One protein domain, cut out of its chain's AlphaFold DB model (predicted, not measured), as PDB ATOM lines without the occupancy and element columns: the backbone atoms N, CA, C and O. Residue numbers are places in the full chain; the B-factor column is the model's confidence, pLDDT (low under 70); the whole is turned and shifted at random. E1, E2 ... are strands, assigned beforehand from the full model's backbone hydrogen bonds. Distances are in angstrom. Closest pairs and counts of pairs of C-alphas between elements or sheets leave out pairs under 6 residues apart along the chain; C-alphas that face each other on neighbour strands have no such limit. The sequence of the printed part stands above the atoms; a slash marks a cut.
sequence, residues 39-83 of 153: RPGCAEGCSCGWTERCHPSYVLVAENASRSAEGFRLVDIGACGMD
ATOM      1  N   ARG A  39      36.728  30.127  15.692       59.12
ATOM      2  CA  ARG A  39      36.424  28.963  16.544       59.12
ATOM      3  C   ARG A  39      35.082  29.232  17.236       59.12
ATOM      4  O   ARG A  39      35.068  30.059  18.150       59.12
ATOM      5  N   PRO A  40      33.960  28.652  16.779       64.44
ATOM      6  CA  PRO A  40      32.711  28.740  17.528       64.44
ATOM      7  C   PRO A  40      32.813  27.916  18.824       64.44
ATOM      8  O   PRO A  40      33.578  26.953  18.883       64.44
ATOM      9  N   GLY A  41      32.026  28.269  19.846       61.88
ATOM     10  CA  GLY A  41      31.609  27.284  20.850       61.88
ATOM     11  C   GLY A  41      32.273  27.352  22.220       61.88
ATOM     12  O   GLY A  41      32.249  26.359  22.942       61.88
ATOM     13  N   CYS A  42      32.827  28.491  22.649       81.19
ATOM     14  CA  CYS A  42      33.276  28.586  24.046       81.19
ATOM     15  C   CYS A  42      32.109  28.606  25.052       81.19
ATOM     16  O   CYS A  42      32.291  28.174  26.188       81.19
ATOM     17  N   ALA A  43      30.905  29.026  24.637       81.88
ATOM     18  CA  ALA A  43      29.698  28.887  25.459       81.88
ATOM     19  C   ALA A  43      29.208  27.425  25.547       81.88
ATOM     20  O   ALA A  43      28.611  27.035  26.543       81.88
ATOM     21  N   GLU A  44      29.537  26.605  24.544       74.62
ATOM     22  CA  GLU A  44      29.175  25.181  24.425       74.62
ATOM     23  C   GLU A  44      30.232  24.245  25.057       74.62
ATOM     24  O   GLU A  44      30.268  23.044  24.794       74.62
ATOM     25  N   GLY A  45      31.127  24.783  25.897       77.44
ATOM     26  CA  GLY A  45      32.109  23.999  26.656       77.44
ATOM     27  C   GLY A  45      33.482  23.830  25.998       77.44
ATOM     28  O   GLY A  45      34.317  23.095  26.527       77.44
ATOM     29  N   CYS A  46      33.770  24.517  24.889       81.75
ATOM     30  CA  CYS A  46      35.124  24.534  24.336       81.75
ATOM     31  C   CYS A  46      36.084  25.397  25.161       81.75
ATOM     32  O   CYS A  46      35.789  26.538  25.518       81.75
ATOM     33  N   SER A  47      37.291  24.880  25.398       82.38
ATOM     34  CA  SER A  47      38.371  25.631  26.037       82.38
ATOM     35  C   SER A  47      39.024  26.606  25.050       82.38
ATOM     36  O   SER A  47      39.582  26.179  24.035       82.38
ATOM     37  N   CYS A  48      39.002  27.903  25.364       85.19
ATOM     38  CA  CYS A  48      39.833  28.896  24.678       85.19
ATOM     39  C   CYS A  48      41.314  28.743  25.067       85.19
ATOM     40  O   CYS A  48      41.638  28.157  26.105       85.19
ATOM     41  N   GLY A  49      42.222  29.274  24.240       83.75
ATOM     42  CA  GLY A  49      43.638  29.356  24.598       83.75
ATOM     43  C   GLY A  49      43.872  30.197  25.861       83.75
ATOM     44  O   GLY A  49      43.046  31.014  26.248       83.75
ATOM     45  N   TRP A  50      45.030  30.035  26.502       84.94
ATOM     46  CA  TRP A  50      45.372  30.752  27.741       84.94
ATOM     47  C   TRP A  50      45.475  32.284  27.576       84.94
ATOM     48  O   TRP A  50      45.299  33.017  28.546       84.94
ATOM     49  N   THR A  51      45.749  32.774  26.363       85.12
ATOM     50  CA  THR A  51      45.740  34.207  25.996       85.12
ATOM     51  C   THR A  51      44.392  34.691  25.471       85.12
ATOM     52  O   THR A  51      44.251  35.859  25.097       85.12
ATOM     53  N   GLU A  52      43.413  33.798  25.389       88.56
ATOM     54  CA  GLU A  52      42.113  34.062  24.804       88.56
ATOM     55  C   GLU A  52      41.037  34.076  25.886       88.56
ATOM     56  O   GLU A  52      41.115  33.392  26.907       88.56
ATOM     57  N   ARG A  53      39.994  34.864  25.651       89.12
ATOM     58  CA  ARG A  53      38.821  34.945  26.511       89.12
ATOM     59  C   ARG A  53      37.573  34.659  25.691       89.12
ATOM     60  O   ARG A  53      37.490  35.045  24.526       89.12
ATOM     61  N   CYS A  54      36.606  33.990  26.308       89.81
ATOM     62  CA  CYS A  54      35.301  33.782  25.698       89.81
ATOM     63  C   CYS A  54      34.514  35.097  25.738       89.81
ATOM     64  O   CYS A  54      34.251  35.631  26.817       89.81
ATOM     65  N   HIS A  55      34.175  35.627  24.567       89.75
ATOM     66  CA  HIS A  55      33.329  36.805  24.407       89.75
ATOM     67  C   HIS A  55      31.963  36.395  23.846       89.75
ATOM     68  O   HIS A  55      31.925  35.536  22.962       89.75
ATOM     69  N   PRO A  56      30.853  36.997  24.316       90.25
ATOM     70  CA  PRO A  56      29.523  36.679  23.809       90.25
ATOM     71  C   PRO A  56      29.438  37.033  22.324       90.25
ATOM     72  O   PRO A  56      29.864  38.108  21.895       90.25
ATOM     73  N   SER A  57      28.912  36.106  21.530       87.88
ATOM     74  CA  SER A  57      28.757  36.267  20.088       87.88
ATOM     75  C   SER A  57      27.429  35.664  19.682       87.88
ATOM     76  O   SER A  57      27.241  34.454  19.751       87.88
ATOM     77  N   TYR A  58      26.524  36.514  19.212       88.25
ATOM     78  CA  TYR A  58      25.172  36.104  18.865       88.25
ATOM     79  C   TYR A  58      25.066  35.776  17.381       88.25
ATOM     80  O   TYR A  58      25.511  36.548  16.528       88.25
ATOM     81  N   VAL A  59      24.444  34.642  17.074       86.19
ATOM     82  CA  VAL A  59      24.097  34.240  15.709       86.19
ATOM     83  C   VAL A  59      22.599  33.990  15.603       86.19
ATOM     84  O   VAL A  59      21.959  33.525  16.545       86.19
ATOM     85  N   LEU A  60      22.035  34.328  14.445       88.31
ATOM     86  CA  LEU A  60      20.642  34.048  14.118       88.31
ATOM     87  C   LEU A  60      20.554  32.619  13.590       88.31
ATOM     88  O   LEU A  60      21.089  32.317  12.523       88.31
ATOM     89  N   VAL A  61      19.888  31.747  14.337       83.31
ATOM     90  CA  VAL A  61      19.632  30.365  13.926       83.31
ATOM     91  C   VAL A  61      18.174  30.270  13.501       83.31
ATOM     92  O   VAL A  61      17.283  30.689  14.245       83.31
ATOM     93  N   ALA A  62      17.932  29.742  12.301       83.94
ATOM     94  CA  ALA A  62      16.584  29.410  11.863       83.94
ATOM     95  C   ALA A  62      16.034  28.321  12.790       83.94
ATOM     96  O   ALA A  62      16.640  27.258  12.950       83.94
ATOM     97  N   GLU A  63      14.919  28.604  13.452       85.12
ATOM     98  CA  GLU A  63      14.240  27.602  14.249       85.12
ATOM     99  C   GLU A  63      13.584  26.628  13.270       85.12
ATOM    100  O   GLU A  63      12.691  27.006  12.513       85.12
ATOM    101  N   ASN A  64      14.063  25.378  13.232       69.88
ATOM    102  CA  ASN A  64      13.457  24.302  12.445       69.88
ATOM    103  C   ASN A  64      12.108  23.914  13.081       69.88
ATOM    104  O   ASN A  64      11.930  22.809  13.593       69.88
ATOM    105  N   ALA A  65      11.163  24.852  13.101       52.84
ATOM    106  CA  ALA A  65       9.823  24.652  13.599       52.84
ATOM    107  C   ALA A  65       9.080  23.798  12.578       52.84
ATOM    108  O   ALA A  65       8.749  24.219  11.471       52.84
ATOM    109  N   SER A  66       8.819  22.559  12.970       59.84
ATOM    110  CA  SER A  66       8.277  21.486  12.144       59.84
ATOM    111  C   SER A  66       6.840  21.710  11.650       59.84
ATOM    112  O   SER A  66       6.229  20.754  11.188       59.84
ATOM    113  N   ARG A  67       6.285  22.927  11.738       58.03
ATOM    114  CA  ARG A  67       5.077  23.416  11.051       58.03
ATOM    115  C   ARG A  67       4.886  24.910  11.385       58.03
ATOM    116  O   ARG A  67       4.619  25.268  12.527       58.03
ATOM    117  N   SER A  68       4.928  25.763  10.359       55.03
ATOM    118  CA  SER A  68       4.173  27.032  10.231       55.03
ATOM    119  C   SER A  68       4.586  28.334  10.952       55.03
ATOM    120  O   SER A  68       3.829  29.295  10.859       55.03
ATOM    121  N   ALA A  69       5.774  28.471  11.549       62.66
ATOM    122  CA  ALA A  69       6.274  29.802  11.938       62.66
ATOM    123  C   ALA A  69       7.773  29.947  11.643       62.66
ATOM    124  O   ALA A  69       8.598  29.306  12.288       62.66
ATOM    125  N   GLU A  70       8.126  30.780  10.659       72.06
ATOM    126  CA  GLU A  70       9.512  31.185  10.386       72.06
ATOM    127  C   GLU A  70       9.997  32.125  11.501       72.06
ATOM    128  O   GLU A  70       9.899  33.347  11.408       72.06
ATOM    129  N   GLY A  71      10.473  31.545  12.603       83.50
ATOM    130  CA  GLY A  71      11.145  32.264  13.680       83.50
ATOM    131  C   GLY A  71      12.663  32.168  13.541       83.50
ATOM    132  O   GLY A  71      13.214  31.079  13.374       83.50
ATOM    133  N   PHE A  72      13.363  33.299  13.639       86.94
ATOM    134  CA  PHE A  72      14.800  33.303  13.915       86.94
ATOM    135  C   PHE A  72      15.008  33.481  15.413       86.94
ATOM    136  O   PHE A  72      14.466  34.415  16.005       86.94
ATOM    137  N   ARG A  73      15.837  32.629  16.018       87.56
ATOM    138  CA  ARG A  73      16.274  32.800  17.407       87.56
ATOM    139  C   ARG A  73      17.719  33.288  17.449       87.56
ATOM    140  O   ARG A  73      18.572  32.762  16.733       87.56
ATOM    141  N   LEU A  74      17.997  34.290  18.285       88.81
ATOM    142  CA  LEU A  74      19.374  34.647  18.630       88.81
ATOM    143  C   LEU A  74      19.908  33.609  19.615       88.81
ATOM    144  O   LEU A  74      19.325  33.410  20.678       88.81
ATOM    145  N   VAL A  75      21.028  32.983  19.273       86.06
ATOM    146  CA  VAL A  75      21.754  32.069  20.159       86.06
ATOM    147  C   VAL A  75      23.132  32.657  20.421       86.06
ATOM    148  O   VAL A  75      23.818  33.057  19.479       86.06
ATOM    149  N   ASP A  76      23.526  32.736  21.693       89.69
ATOM    150  CA  ASP A  76      24.901  33.062  22.068       89.69
ATOM    151  C   ASP A  76      25.761  31.809  21.941       89.69
ATOM    152  O   ASP A  76      25.584  30.849  22.684       89.69
ATOM    153  N   ILE A  77      26.675  31.814  20.979       86.81
ATOM    154  CA  ILE A  77      27.602  30.698  20.758       86.81
ATOM    155  C   ILE A  77      28.943  30.912  21.469       86.81
ATOM    156  O   ILE A  77      29.716  29.965  21.635       86.81
ATOM    157  N   GLY A  78      29.231  32.147  21.893       89.25
ATOM    158  CA  GLY A  78      30.547  32.560  22.361       89.25
ATOM    159  C   GLY A  78      31.645  32.423  21.291       89.25
ATOM    160  O   GLY A  78      31.707  31.465  20.516       89.25
ATOM    161  N   ALA A  79      32.565  33.378  21.246       86.44
ATOM    162  CA  ALA A  79      33.765  33.300  20.420       86.44
ATOM    163  C   ALA A  79      35.013  33.533  21.276       86.44
ATOM    164  O   ALA A  79      35.054  34.458  22.089       86.44
ATOM    165  N   CYS A  80      36.046  32.712  21.080       86.50
ATOM    166  CA  CYS A  80      37.356  32.979  21.668       86.50
ATOM    167  C   CYS A  80      37.980  34.191  20.960       86.50
ATOM    168  O   CYS A  80      38.142  34.194  19.739       86.50
ATOM    169  N   GLY A  81      38.296  35.230  21.727       86.88
ATOM    170  CA  GLY A  81      38.990  36.429  21.263       86.88
ATOM    171  C   GLY A  81      40.260  36.668  22.070       86.88
ATOM    172  O   GLY A  81      40.388  36.180  23.189       86.88
ATOM    173  N   MET A  82      41.206  37.420  21.511       88.25
ATOM    174  CA  MET A  82      42.428  37.787  22.229       88.25
ATOM    175  C   MET A  82      42.085  38.653  23.449       88.25
ATOM    176  O   MET A  82      41.351  39.633  23.318       88.25
ATOM    177  N   ASP A  83      42.609  38.305  24.631       89.44
ATOM    178  CA  ASP A  83      42.350  39.084  25.844       89.44
ATOM    179  C   ASP A  83      42.957  40.490  25.685       89.44
ATOM    180  O   ASP A  83      44.153  40.649  25.419       89.44
TER     181      ASP A  83
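Overview. This is residues 39 to 83 of the 153 residues of the protein "Hypothetical protein" of Symbiodinium pilosum (UniProt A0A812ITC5). The model is one long, narrow ribbon of two antiparallel strand runs, folded back on itself through a wide loop at residues 63 to 71 and bending partway along. E2 and E3 make the half next to that loop, E1 and E4 make the other half, and an irregular stretch, residues 39 to 51, curves back alongside the E1 and E4 half before E1 begins. The printed part has 45 residues with no named helix and four named strands, in the order E1, E2, E3, E4; it is all strand by class, though just 18 residues are in named elements, under half. There are two antiparallel sheets of two strands each, E1 - E4 and E2 - E3. The whole is a rod of 45 by 14 by 11 A, only just loose and close to extended, with a radius of gyration of the C-alphas of 13.7 A.

Arrangement. After residues 39 to 51, E1, residues 52 to 55, runs on into E2, residues 58 to 62, across a break of 2 residues, at 55 degrees. E3, residues 72 to 76, is the antiparallel neighbour of E2, with 145 degrees between their directions, and the two form a hairpin. The C-alphas of Tyr 58 and Asp 76 face each other at 4.4 A; N 59 and O 75 are 2.9 A apart, within hydrogen-bond range, as are N 73 and O 61 at 3.0 A. E3 runs on into E4, residues 79 to 82, across a break of 2 residues, at 41 degrees. E4 is the antiparallel neighbour of E1, with 136 degrees between their directions. The C-alphas of Glu 52 and Met 82 face each other at 4.5 A, and N 53 and O 81, 2.8 A apart, are within hydrogen-bond range. E1 and E3 are apart, and so are E2 and E4.

Along the chain. The printed part begins at C-alpha 39, at (36.424, 28.963, 16.544). E1 goes from C-alpha 52 at (42.113, 34.062, 24.804) to His 55. E2, from Tyr 58 to Ala 62, is 12.9 A long, and E3, from Phe 72 to Asp 76, is 13.0 A long. E4 goes from Ala 79 to C-alpha 82 at (42.428, 37.787, 22.229).

Size, cuts and confidence. The two C-alphas farthest apart are those of Thr 51 and Ser 68, at 45.0 A. The printed part has no cut. The links E1 to E2 and E3 to E4 are tight, and the link E2 to E3, with 9 residues, is short. The mean pLDDT of the printed part is 80.5; residues 39 to 41 and 64 to 69 are under 70.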